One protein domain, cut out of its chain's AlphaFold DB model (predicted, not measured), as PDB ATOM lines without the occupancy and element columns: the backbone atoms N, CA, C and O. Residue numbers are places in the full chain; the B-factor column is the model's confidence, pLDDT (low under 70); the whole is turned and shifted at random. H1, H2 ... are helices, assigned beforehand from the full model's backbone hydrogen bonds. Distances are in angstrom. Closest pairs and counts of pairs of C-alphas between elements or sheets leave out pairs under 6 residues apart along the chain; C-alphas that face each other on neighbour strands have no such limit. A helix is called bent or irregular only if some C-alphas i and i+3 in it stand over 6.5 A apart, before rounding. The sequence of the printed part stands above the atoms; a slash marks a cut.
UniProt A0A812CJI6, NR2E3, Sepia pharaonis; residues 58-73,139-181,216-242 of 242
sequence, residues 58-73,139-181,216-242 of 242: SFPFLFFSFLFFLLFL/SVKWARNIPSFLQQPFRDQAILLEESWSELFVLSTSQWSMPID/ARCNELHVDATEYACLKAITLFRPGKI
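AT A GLANCE: This is residues 58 to 73, 139 to 181 and 216 to 242 of the 242 residues of the protein "NR2E3" of Sepia pharaonis (UniProt A0A812CJI6). A long bent helix, H4, makes a corner: H6 runs back side by side with its second arm, H4b, while H1 lies loosely alongside its first arm, H4a. Short H2 sits inside the bend, H3 is near H4a, and H5 is at the far end of H4b. The printed part has 86 residues with six named helices, H1 to H6 in order, and no named strand; the class is all helix. It is compact, with a radius of gyration of the C-alphas of 13.8 A and spans of 38 by 28 by 26 A.

HOW THE PARTS SIT: H4, residues 154 to 175, was assigned as one helix by its hydrogen bonds but is bent: C-alphas 163 and 166 are 7.7 A apart, and its arms, H4a, residues 154 to 163, and H4b, residues 166 to 175, stand at a steep tilt of 66 degrees. H1, residues 59 to 72, only just touches H4a, with 3 pairs of C-alphas within 8 A, the closest Pro 60 and Glu 162 at 7.7 A; the tilt is a shallow 26 degrees, opposite ways. H2, residues 139 to 144, only just touches H4b, with 3 such pairs, the closest Ser 139 and Leu 168 at 6.1 A. H3, residues 147 to 150, is close to H4a but not clearly touching; the closest C-alphas, of Phe 149 and Gln 157, are 6.7 A apart. H5, residues 216 to 220, only just touches H4b, with 3 such pairs, the closest Ser 174 and Cys 218 at 6.8 A. H6, residues 225 to 236, touches H4b at a shallow tilt of 6 degrees, opposite ways, the closest C-alphas being Leu 168 and Lys 232 at 5.9 A. Every O i to N i+4 pair is within hydrogen-bond range in H1, H2, H4a, H4b, H5 and H6; H3 is too short for one.

IN THESE COORDINATES: H1 spans 18.8 A from C-alpha 59 at (193.213, 222.420, 267.450), H4a 14.3 A, H4b 14.2 A, and H6 16.3 A, ending at C-alpha 236 at (198.141, 234.499, 255.227).

THE WHOLE: The C-alphas farthest apart, Leu 73 and Glu 220, are 40.3 A apart. Residues 74 to 138 and 182 to 215 are not printed; the C-alpha gaps are 17.7 A and 13.6 A. Links H2 to H3, H3 to H4 and H5 to H6 are tight. The model's pLDDT is under 70 at residues 58 to 73, 178 to 180 and 239 to 242.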
ATOM      1  N   SER A  58     191.420 218.693 267.292       44.78
ATOM      2  CA  SER A  58     190.689 219.694 268.081       44.78
ATOM      3  C   SER A  58     191.412 221.019 268.272       44.78
ATOM      4  O   SER A  58     190.904 221.954 268.900       44.78
ATOM      5  N   PHE A  59     192.576 221.135 267.642       46.91
ATOM      6  CA  PHE A  59     193.213 222.420 267.450       46.91
ATOM      7  C   PHE A  59     192.286 223.448 266.791       46.91
ATOM      8  O   PHE A  59     192.292 224.558 267.290       46.91
ATOM      9  N   PRO A  60     191.405 223.136 265.817       49.91
ATOM     10  CA  PRO A  60     190.485 224.131 265.271       49.91
ATOM     11  C   PRO A  60     189.532 224.696 266.329       49.91
ATOM     12  O   PRO A  60     189.400 225.905 266.426       49.91
ATOM     13  N   PHE A  61     188.915 223.869 267.183       46.91
ATOM     14  CA  PHE A  61     187.942 224.337 268.185       46.91
ATOM     15  C   PHE A  61     188.588 225.106 269.346       46.91
ATOM     16  O   PHE A  61     188.065 226.137 269.776       46.91
ATOM     17  N   LEU A  62     189.741 224.640 269.838       50.00
ATOM     18  CA  LEU A  62     190.520 225.376 270.837       50.00
ATOM     19  C   LEU A  62     191.147 226.633 270.236       50.00
ATOM     20  O   LEU A  62     191.147 227.660 270.901       50.00
ATOM     21  N   PHE A  63     191.601 226.593 268.983       55.69
ATOM     22  CA  PHE A  63     192.059 227.762 268.236       55.69
ATOM     23  C   PHE A  63     190.920 228.744 268.005       55.69
ATOM     24  O   PHE A  63     191.136 229.922 268.191       55.69
ATOM     25  N   PHE A  64     189.697 228.309 267.708       56.16
ATOM     26  CA  PHE A  64     188.539 229.196 267.603       56.16
ATOM     27  C   PHE A  64     188.213 229.860 268.934       56.16
ATOM     28  O   PHE A  64     187.972 231.061 268.967       56.16
ATOM     29  N   SER A  65     188.254 229.116 270.042       55.44
ATOM     30  CA  SER A  65     188.052 229.687 271.376       55.44
ATOM     31  C   SER A  65     189.201 230.625 271.776       55.44
ATOM     32  O   SER A  65     188.964 231.702 272.315       55.44
ATOM     33  N   PHE A  66     190.438 230.266 271.433       62.25
ATOM     34  CA  PHE A  66     191.653 231.035 271.688       62.25
ATOM     35  C   PHE A  66     191.751 232.284 270.818       62.25
ATOM     36  O   PHE A  66     192.107 233.336 271.324       62.25
ATOM     37  N   LEU A  67     191.396 232.196 269.538       58.34
ATOM     38  CA  LEU A  67     191.338 233.283 268.569       58.34
ATOM     39  C   LEU A  67     190.177 234.210 268.908       58.34
ATOM     40  O   LEU A  67     190.364 235.417 268.906       58.34
ATOM     41  N   PHE A  68     189.020 233.671 269.296       62.84
ATOM     42  CA  PHE A  68     187.921 234.462 269.839       62.84
ATOM     43  C   PHE A  68     188.366 235.206 271.103       62.84
ATOM     44  O   PHE A  68     188.182 236.412 271.186       62.84
ATOM     45  N   PHE A  69     189.046 234.544 272.043       62.44
ATOM     46  CA  PHE A  69     189.593 235.174 273.249       62.44
ATOM     47  C   PHE A  69     190.709 236.192 272.943       62.44
ATOM     48  O   PHE A  69     190.742 237.265 273.533       62.44
ATOM     49  N   LEU A  70     191.600 235.927 271.987       58.78
ATOM     50  CA  LEU A  70     192.653 236.856 271.560       58.78
ATOM     51  C   LEU A  70     192.102 238.039 270.775       58.78
ATOM     52  O   LEU A  70     192.670 239.123 270.844       58.78
ATOM     53  N   LEU A  71     191.036 237.857 270.010       60.47
ATOM     54  CA  LEU A  71     190.430 238.925 269.232       60.47
ATOM     55  C   LEU A  71     189.463 239.773 270.077       60.47
ATOM     56  O   LEU A  71     189.424 240.984 269.882       60.47
ATOM     57  N   PHE A  72     188.734 239.180 271.033       56.97
ATOM     58  CA  PHE A  72     187.794 239.897 271.913       56.97
ATOM     59  C   PHE A  72     188.396 240.373 273.240       56.97
ATOM     60  O   PHE A  72     188.001 241.427 273.732       56.97
ATOM     61  N   LEU A  73     189.303 239.606 273.850       49.16
ATOM     62  CA  LEU A  73     189.807 239.845 275.209       49.16
ATOM     63  C   LEU A  73     191.251 240.348 275.253       49.16
ATOM     64  O   LEU A  73     191.687 240.804 276.306       49.16
ATOM     65  N   SER A 139     202.793 232.990 266.053       80.38
ATOM     66  CA  SER A 139     202.291 233.057 264.674       80.38
ATOM     67  C   SER A 139     201.056 233.961 264.560       80.38
ATOM     68  O   SER A 139     200.994 234.818 263.678       80.38
ATOM     69  N   VAL A 140     200.113 233.857 265.504       80.12
ATOM     70  CA  VAL A 140     198.934 234.744 265.568       80.12
ATOM     71  C   VAL A 140     199.342 236.182 265.899       80.12
ATOM     72  O   VAL A 140     198.867 237.130 265.273       80.12
ATOM     73  N   LYS A 141     200.254 236.364 266.862       80.38
ATOM     74  CA  LYS A 141     200.787 237.682 267.234       80.38
ATOM     75  C   LYS A 141     201.483 238.356 266.051       80.38
ATOM     76  O   LYS A 141     201.307 239.553 265.848       80.38
ATOM     77  N   TRP A 142     202.235 237.594 265.258       87.94
ATOM     78  CA  TRP A 142     202.867 238.089 264.039       87.94
ATOM     79  C   TRP A 142     201.829 238.625 263.045       87.94
ATOM     80  O   TRP A 142     201.959 239.769 262.616       87.94
ATOM     81  N   ALA A 143     200.766 237.867 262.753       85.00
ATOM     82  CA  ALA A 143     199.719 238.301 261.824       85.00
ATOM     83  C   ALA A 143     199.036 239.600 262.286       85.00
ATOM     84  O   ALA A 143     198.852 240.533 261.504       85.00
ATOM     85  N   ARG A 144     198.742 239.712 263.588       80.56
ATOM     86  CA  ARG A 144     198.143 240.917 264.187       80.56
ATOM     87  C   ARG A 144     199.046 242.148 264.170       80.56
ATOM     88  O   ARG A 144     198.540 243.253 264.316       80.56
ATOM     89  N   ASN A 145     200.352 241.979 263.985       84.69
ATOM     90  CA  ASN A 145     201.287 243.094 263.859       84.69
ATOM     91  C   ASN A 145     201.400 243.617 262.418       84.69
ATOM     92  O   ASN A 145     202.124 244.584 262.181       84.69
ATOM     93  N   ILE A 146     200.703 243.009 261.452       86.62
ATOM     94  CA  ILE A 146     200.714 243.446 260.054       86.62
ATOM     95  C   ILE A 146     199.629 244.513 259.851       86.62
ATOM     96  O   ILE A 146     198.442 244.209 259.986       86.62
ATOM     97  N   PRO A 147     199.985 245.747 259.444       85.56
ATOM     98  CA  PRO A 147     199.004 246.814 259.242       85.56
ATOM     99  C   PRO A 147     197.899 246.442 258.244       85.56
ATOM    100  O   PRO A 147     196.725 246.687 258.503       85.56
ATOM    101  N   SER A 148     198.253 245.791 257.133       82.62
ATOM    102  CA  SER A 148     197.299 245.357 256.103       82.62
ATOM    103  C   SER A 148     196.322 244.283 256.587       82.62
ATOM    104  O   SER A 148     195.207 244.216 256.077       82.62
ATOM    105  N   PHE A 149     196.714 243.466 257.573       84.31
ATOM    106  CA  PHE A 149     195.835 242.473 258.195       84.31
ATOM    107  C   PHE A 149     194.801 243.160 259.095       84.31
ATOM    108  O   PHE A 149     193.611 242.883 258.999       84.31
ATOM    109  N   LEU A 150     195.240 244.132 259.902       85.06
ATOM    110  CA  LEU A 150     194.358 244.913 260.779       85.06
ATOM    111  C   LEU A 150     193.352 245.789 260.017       85.06
ATOM    112  O   LEU A 150     192.311 246.137 260.568       85.06
ATOM    113  N   GLN A 151     193.653 246.145 258.766       87.31
ATOM    114  CA  GLN A 151     192.735 246.871 257.885       87.31
ATOM    115  C   GLN A 151     191.591 246.000 257.347       87.31
ATOM    116  O   GLN A 151     190.595 246.548 256.877       87.31
ATOM    117  N   GLN A 152     191.708 244.668 257.406       82.88
ATOM    118  CA  GLN A 152     190.642 243.776 256.950       82.88
ATOM    119  C   GLN A 152     189.465 243.781 257.936       82.88
ATOM    120  O   GLN A 152     189.679 243.938 259.143       82.88
ATOM    121  N   PRO A 153     188.220 243.570 257.474       83.88
ATOM    122  CA  PRO A 153     187.082 243.329 258.354       83.88
ATOM    123  C   PRO A 153     187.368 242.199 259.349       83.88
ATOM    124  O   PRO A 153     188.035 241.225 259.017       83.88
ATOM    125  N   PHE A 154     186.811 242.279 260.558       79.50
ATOM    126  CA  PHE A 154     187.003 241.250 261.590       79.50
ATOM    127  C   PHE A 154     186.671 239.834 261.099       79.50
ATOM    128  O   PHE A 154     187.385 238.879 261.395       79.50
ATOM    129  N   ARG A 155     185.583 239.713 260.326       78.56
ATOM    130  CA  ARG A 155     185.182 238.463 259.672       78.56
ATOM    131  C   ARG A 155     186.321 237.905 258.819       78.56
ATOM    132  O   ARG A 155     186.627 236.725 258.928       78.56
ATOM    133  N   ASP A 156     186.953 238.755 258.025       80.19
ATOM    134  CA  ASP A 156     187.996 238.351 257.090       80.19
ATOM    135  C   ASP A 156     189.302 238.060 257.831       80.19
ATOM    136  O   ASP A 156     189.968 237.084 257.520       80.19
ATOM    137  N   GLN A 157     189.629 238.811 258.888       82.88
ATOM    138  CA  GLN A 157     190.748 238.481 259.780       82.88
ATOM    139  C   GLN A 157     190.603 237.076 260.380       82.88
ATOM    140  O   GLN A 157     191.575 236.321 260.428       82.88
ATOM    141  N   ALA A 158     189.394 236.721 260.829       78.12
ATOM    142  CA  ALA A 158     189.107 235.399 261.369       78.12
ATOM    143  C   ALA A 158     189.244 234.311 260.297       78.12
ATOM    144  O   ALA A 158     189.943 233.337 260.546       78.12
ATOM    145  N   ILE A 159     188.666 234.513 259.107       81.00
ATOM    146  CA  ILE A 159     188.750 233.558 257.987       81.00
ATOM    147  C   ILE A 159     190.203 233.357 257.541       81.00
ATOM    148  O   ILE A 159     190.660 232.226 257.416       81.00
ATOM    149  N   LEU A 160     190.961 234.440 257.341       85.56
ATOM    150  CA  LEU A 160     192.361 234.352 256.918       85.56
ATOM    151  C   LEU A 160     193.195 233.564 257.933       85.56
ATOM    152  O   LEU A 160     194.022 232.746 257.539       85.56
ATOM    153  N   LEU A 161     192.981 233.774 259.235       83.62
ATOM    154  CA  LEU A 161     193.681 233.010 260.271       83.62
ATOM    155  C   LEU A 161     193.188 231.567 260.379       83.62
ATOM    156  O   LEU A 161     194.010 230.676 260.554       83.62
ATOM    157  N   GLU A 162     191.887 231.323 260.259       79.12
ATOM    158  CA  GLU A 162     191.295 229.982 260.261       79.12
ATOM    159  C   GLU A 162     191.853 229.105 259.134       79.12
ATOM    160  O   GLU A 162     192.175 227.939 259.358       79.12
ATOM    161  N   GLU A 163     192.035 229.679 257.949       81.94
ATOM    162  CA  GLU A 163     192.534 228.952 256.782       81.94
ATOM    163  C   GLU A 163     194.063 228.791 256.794       81.94
ATOM    164  O   GLU A 163     194.589 227.837 256.224       81.94
ATOM    165  N   SER A 164     194.804 229.702 257.440       84.00
ATOM    166  CA  SER A 164     196.273 229.757 257.327       84.00
ATOM    167  C   SER A 164     197.054 229.373 258.588       84.00
ATOM    168  O   SER A 164     198.275 229.214 258.511       84.00
ATOM    169  N   TRP A 165     196.412 229.205 259.753       83.06
ATOM    170  CA  TRP A 165     197.129 229.011 261.026       83.06
ATOM    171  C   TRP A 165     198.063 227.799 261.029       83.06
ATOM    172  O   TRP A 165     199.135 227.863 261.633       83.06
ATOM    173  N   SER A 166     197.679 226.706 260.369       80.62
ATOM    174  CA  SER A 166     198.456 225.465 260.341       80.62
ATOM    175  C   SER A 166     199.730 225.637 259.515       80.62
ATOM    176  O   SER A 166     200.817 225.283 259.969       80.62
ATOM    177  N   GLU A 167     199.631 226.277 258.350       83.81
ATOM    178  CA  GLU A 167     200.780 226.624 257.514       83.81
ATOM    179  C   GLU A 167     201.693 227.654 258.199       83.81
ATOM    180  O   GLU A 167     202.917 227.505 258.188       83.81
ATOM    181  N   LEU A 168     201.122 228.670 258.859       85.12
ATOM    182  CA  LEU A 168     201.890 229.645 259.641       85.12
ATOM    183  C   LEU A 168     202.645 228.980 260.796       85.12
ATOM    184  O   LEU A 168     203.799 229.325 261.061       85.12
ATOM    185  N   PHE A 169     202.013 228.016 261.464       83.31
ATOM    186  CA  PHE A 169     202.635 227.232 262.521       83.31
ATOM    187  C   PHE A 169     203.800 226.390 261.987       83.31
ATOM    188  O   PHE A 169     204.874 226.402 262.588       83.31
ATOM    189  N   VAL A 170     203.633 225.719 260.844       82.94
ATOM    190  CA  VAL A 170     204.703 224.940 260.198       82.94
ATOM    191  C   VAL A 170     205.886 225.835 259.820       82.94
ATOM    192  O   VAL A 170     207.021 225.512 260.166       82.94
ATOM    193  N   LEU A 171     205.630 226.994 259.201       83.38
ATOM    194  CA  LEU A 171     206.672 227.967 258.851       83.38
ATOM    195  C   LEU A 171     207.385 228.537 260.085       83.38
ATOM    196  O   LEU A 171     208.577 228.820 260.044       83.38
ATOM    197  N   SER A 172     206.673 228.727 261.197       82.56
ATOM    198  CA  SER A 172     207.298 229.112 262.466       82.56
ATOM    199  C   SER A 172     208.128 227.966 263.047       82.56
ATOM    200  O   SER A 172     209.238 228.189 263.514       82.56
ATOM    201  N   THR A 173     207.637 226.734 262.981       80.44
ATOM    202  CA  THR A 173     208.346 225.553 263.484       80.44
ATOM    203  C   THR A 173     209.666 225.331 262.745       80.44
ATOM    204  O   THR A 173     210.680 225.056 263.391       80.44
ATOM    205  N   SER A 174     209.687 225.518 261.420       84.50
ATOM    206  CA  SER A 174     210.921 225.459 260.630       84.50
ATOM    207  C   SER A 174     211.853 226.635 260.886       84.50
ATOM    208  O   SER A 174     213.038 226.413 261.119       84.50
ATOM    209  N   GLN A 175     211.326 227.859 260.970       83.44
ATOM    210  CA  GLN A 175     212.127 229.044 261.279       83.44
ATOM    211  C   GLN A 175     212.886 228.920 262.610       83.44
ATOM    212  O   GLN A 175     214.032 229.353 262.706       83.44
ATOM    213  N   TRP A 176     212.263 228.332 263.634       80.00
ATOM    214  CA  TRP A 176     212.878 228.137 264.952       80.00
ATOM    215  C   TRP A 176     213.566 226.774 265.114       80.00
ATOM    216  O   TRP A 176     214.056 226.479 266.202       80.00
ATOM    217  N   SER A 177     213.618 225.957 264.051       76.44
ATOM    218  CA  SER A 177     214.244 224.625 264.037       76.44
ATOM    219  C   SER A 177     213.861 223.772 265.249       76.44
ATOM    220  O   SER A 177     214.711 223.229 265.955       76.44
ATOM    221  N   MET A 178     212.558 223.684 265.521       69.38
ATOM    222  CA  MET A 178     212.058 222.937 266.669       69.38
ATOM    223  C   MET A 178     212.473 221.454 266.563       69.38
ATOM    224  O   MET A 178     212.160 220.809 265.560       69.38
ATOM    225  N   PRO A 179     213.157 220.886 267.574       65.94
ATOM    226  CA  PRO A 179     213.552 219.487 267.558       65.94
ATOM    227  C   PRO A 179     212.308 218.613 267.725       65.94
ATOM    228  O   PRO A 179     211.625 218.660 268.747       65.94
ATOM    229  N   ILE A 180     212.014 217.813 266.704       67.75
ATOM    230  CA  ILE A 180     210.889 216.879 266.698       67.75
ATOM    231  C   ILE A 180     211.471 215.477 266.660       67.75
ATOM    232  O   ILE A 180     211.970 215.045 265.623       67.75
ATOM    233  N   ASP A 181     211.400 214.763 267.782       76.75
ATOM    234  CA  ASP A 181     211.675 213.331 267.807       76.75
ATOM    235  C   ASP A 181     210.366 212.554 267.644       76.75
ATOM    236  O   ASP A 181     209.531 212.481 268.551       76.75
ATOM    237  N   ALA A 216     214.017 220.407 257.224       87.06
ATOM    238  CA  ALA A 216     215.250 220.050 256.533       87.06
ATOM    239  C   ALA A 216     215.428 220.853 255.236       87.06
ATOM    240  O   ALA A 216     216.468 221.474 255.042       87.06
ATOM    241  N   ARG A 217     214.389 220.933 254.397       90.88
ATOM    242  CA  ARG A 217     214.426 221.696 253.140       90.88
ATOM    243  C   ARG A 217     214.639 223.187 253.360       90.88
ATOM    244  O   ARG A 217     215.396 223.806 252.619       90.88
ATOM    245  N   CYS A 218     213.985 223.785 254.355       85.56
ATOM    246  CA  CYS A 218     214.213 225.194 254.669       85.56
ATOM    247  C   CYS A 218     215.646 225.446 255.166       85.56
ATOM    248  O   CYS A 218     216.228 226.481 254.841       85.56
ATOM    249  N   ASN A 219     216.228 224.499 255.906       86.56
ATOM    250  CA  ASN A 219     217.616 224.580 256.356       86.56
ATOM    251  C   ASN A 219     218.609 224.422 255.195       86.56
ATOM    252  O   ASN A 219     219.563 225.190 255.117       86.56
ATOM    253  N   GLU A 220     218.366 223.485 254.275       92.19
ATOM    254  CA  GLU A 220     219.169 223.293 253.055       92.19
ATOM    255  C   GLU A 220     219.138 224.517 252.135       92.19
ATOM    256  O   GLU A 220     220.149 224.881 251.539       92.19
ATOM    257  N   LEU A 221     217.978 225.168 252.030       91.44
ATOM    258  CA  LEU A 221     217.803 226.390 251.246       91.44
ATOM    259  C   LEU A 221     218.315 227.645 251.964       91.44
ATOM    260  O   LEU A 221     218.283 228.717 251.369       91.44
ATOM    261  N   HIS A 222     218.782 227.525 253.212       88.19
ATOM    262  CA  HIS A 222     219.217 228.645 254.048       88.19
ATOM    263  C   HIS A 222     218.204 229.797 254.089       88.19
ATOM    264  O   HIS A 222     218.588 230.962 254.003       88.19
ATOM    265  N   VAL A 223     216.916 229.457 254.231       82.94
ATOM    266  CA  VAL A 223     215.828 230.441 254.187       82.94
ATOM    267  C   VAL A 223     216.041 231.506 255.258       82.94
ATOM    268  O   VAL A 223     216.118 231.196 256.453       82.94
ATOM    269  N   ASP A 224     216.126 232.764 254.839       85.12
ATOM    270  CA  ASP A 224     216.372 233.870 255.757       85.12
ATOM    271  C   ASP A 224     215.080 234.387 256.422       85.12
ATOM    272  O   ASP A 224     213.950 234.019 256.081       85.12
ATOM    273  N   ALA A 225     215.222 235.259 257.424       82.94
ATOM    274  CA  ALA A 225     214.078 235.801 258.160       82.94
ATOM    275  C   ALA A 225     213.110 236.622 257.280       82.94
ATOM    276  O   ALA A 225     211.914 236.692 257.584       82.94
ATOM    277  N   THR A 226     213.611 237.245 256.212       84.75
ATOM    278  CA  THR A 226     212.815 238.014 255.248       84.75
ATOM    279  C   THR A 226     212.003 237.070 254.373       84.75
ATOM    280  O   THR A 226     210.798 237.261 254.223       84.75
ATOM    281  N   GLU A 227     212.624 236.011 253.861       83.81
ATOM    282  CA  GLU A 227     211.963 234.987 253.058       83.81
ATOM    283  C   GLU A 227     210.881 234.260 253.862       83.81
ATOM    284  O   GLU A 227     209.757 234.109 253.379       83.81
ATOM    285  N   TYR A 228     211.146 233.914 255.128       86.12
ATOM    286  CA  TYR A 228     210.117 233.386 256.028       86.12
ATOM    287  C   TYR A 228     208.943 234.351 256.214       86.12
ATOM    288  O   TYR A 228     207.789 233.921 256.220       86.12
ATOM    289  N   ALA A 229     209.206 235.652 256.358       86.38
ATOM    290  CA  ALA A 229     208.145 236.649 256.467       86.38
ATOM    291  C   ALA A 229     207.319 236.741 255.173       86.38
ATOM    292  O   ALA A 229     206.090 236.812 255.238       86.38
ATOM    293  N   CYS A 230     207.970 236.682 254.009       87.44
ATOM    294  CA  CYS A 230     207.302 236.648 252.710       87.44
ATOM    295  C   CYS A 230     206.437 235.392 252.547       87.44
ATOM    296  O   CYS A 230     205.268 235.511 252.187       87.44
ATOM    297  N   LEU A 231     206.965 234.209 252.868       90.56
ATOM    298  CA  LEU A 231     206.223 232.946 252.819       90.56
ATOM    299  C   LEU A 231     204.991 232.989 253.728       90.56
ATOM    300  O   LEU A 231     203.887 232.682 253.282       90.56
ATOM    301  N   LYS A 232     205.152 233.455 254.972       87.38
ATOM    302  CA  LYS A 232     204.033 233.621 255.910       87.38
ATOM    303  C   LYS A 232     202.991 234.609 255.389       87.38
ATOM    304  O   LYS A 232     201.800 234.361 255.538       87.38
ATOM    305  N   ALA A 233     203.410 235.706 254.757       89.62
ATOM    306  CA  ALA A 233     202.486 236.687 254.188       89.62
ATOM    307  C   ALA A 233     201.701 236.116 252.998       89.62
ATOM    308  O   ALA A 233     200.493 236.323 252.916       89.62
ATOM    309  N   ILE A 234     202.360 235.360 252.114       90.62
ATOM    310  CA  ILE A 234     201.711 234.676 250.984       90.62
ATOM    311  C   ILE A 234     200.686 233.657 251.487       90.62
ATOM    312  O   ILE A 234     199.571 233.598 250.972       90.62
ATOM    313  N   THR A 235     201.050 232.876 252.503       89.44
ATOM    314  CA  THR A 235     200.153 231.926 253.165       89.44
ATOM    315  C   THR A 235     198.962 232.634 253.822       89.44
ATOM    316  O   THR A 235     197.831 232.183 253.658       89.44
ATOM    317  N   LEU A 236     199.187 233.756 254.516       88.19
ATOM    318  CA  LEU A 236     198.141 234.499 255.227       88.19
ATOM    319  C   LEU A 236     197.159 235.205 254.283       88.19
ATOM    320  O   LEU A 236     195.967 235.201 254.556       88.19
ATOM    321  N   PHE A 237     197.635 235.822 253.199       89.75
ATOM    322  CA  PHE A 237     196.810 236.603 252.262       89.75
ATOM    323  C   PHE A 237     196.446 235.831 250.989       89.75
ATOM    324  O   PHE A 237     196.205 236.429 249.936       89.75
ATOM    325  N   ARG A 238     196.419 234.497 251.055       82.81
ATOM    326  CA  ARG A 238     196.041 233.677 249.907       82.81
ATOM    327  C   ARG A 238     194.596 234.006 249.500       82.81
ATOM    328  O   ARG A 238     193.718 234.009 250.362       82.81
ATOM    329  N   PRO A 239     194.318 234.281 248.212       69.44
ATOM    330  CA  PRO A 239     192.953 234.523 247.766       69.44
ATOM    331  C   PRO A 239     192.114 233.266 248.020       69.44
ATOM    332  O   PRO A 239     192.471 232.174 247.570       69.44
ATOM    333  N   GLY A 240     191.030 233.422 248.780       62.34
ATOM    334  CA  GLY A 240     190.119 232.326 249.098       62.34
ATOM    335  C   GLY A 240     189.499 231.728 247.834       62.34
ATOM    336  O   GLY A 240     189.295 232.421 246.836       62.34
ATOM    337  N   LYS A 241     189.189 230.429 247.876       49.31
ATOM    338  CA  LYS A 241     188.321 229.803 246.873       49.31
ATOM    339  C   LYS A 241     186.894 230.286 247.144       49.31
ATOM    340  O   LYS A 241     186.282 229.836 248.107       49.31
ATOM    341  N   ILE A 242     186.439 231.253 246.350       36.41
ATOM    342  CA  ILE A 242     185.051 231.742 246.332       36.41
ATOM    343  C   ILE A 242     184.158 230.678 245.696       36.41
ATOM    344  O   ILE A 242     184.599 230.093 244.677       36.41
TER     345      ILE A 242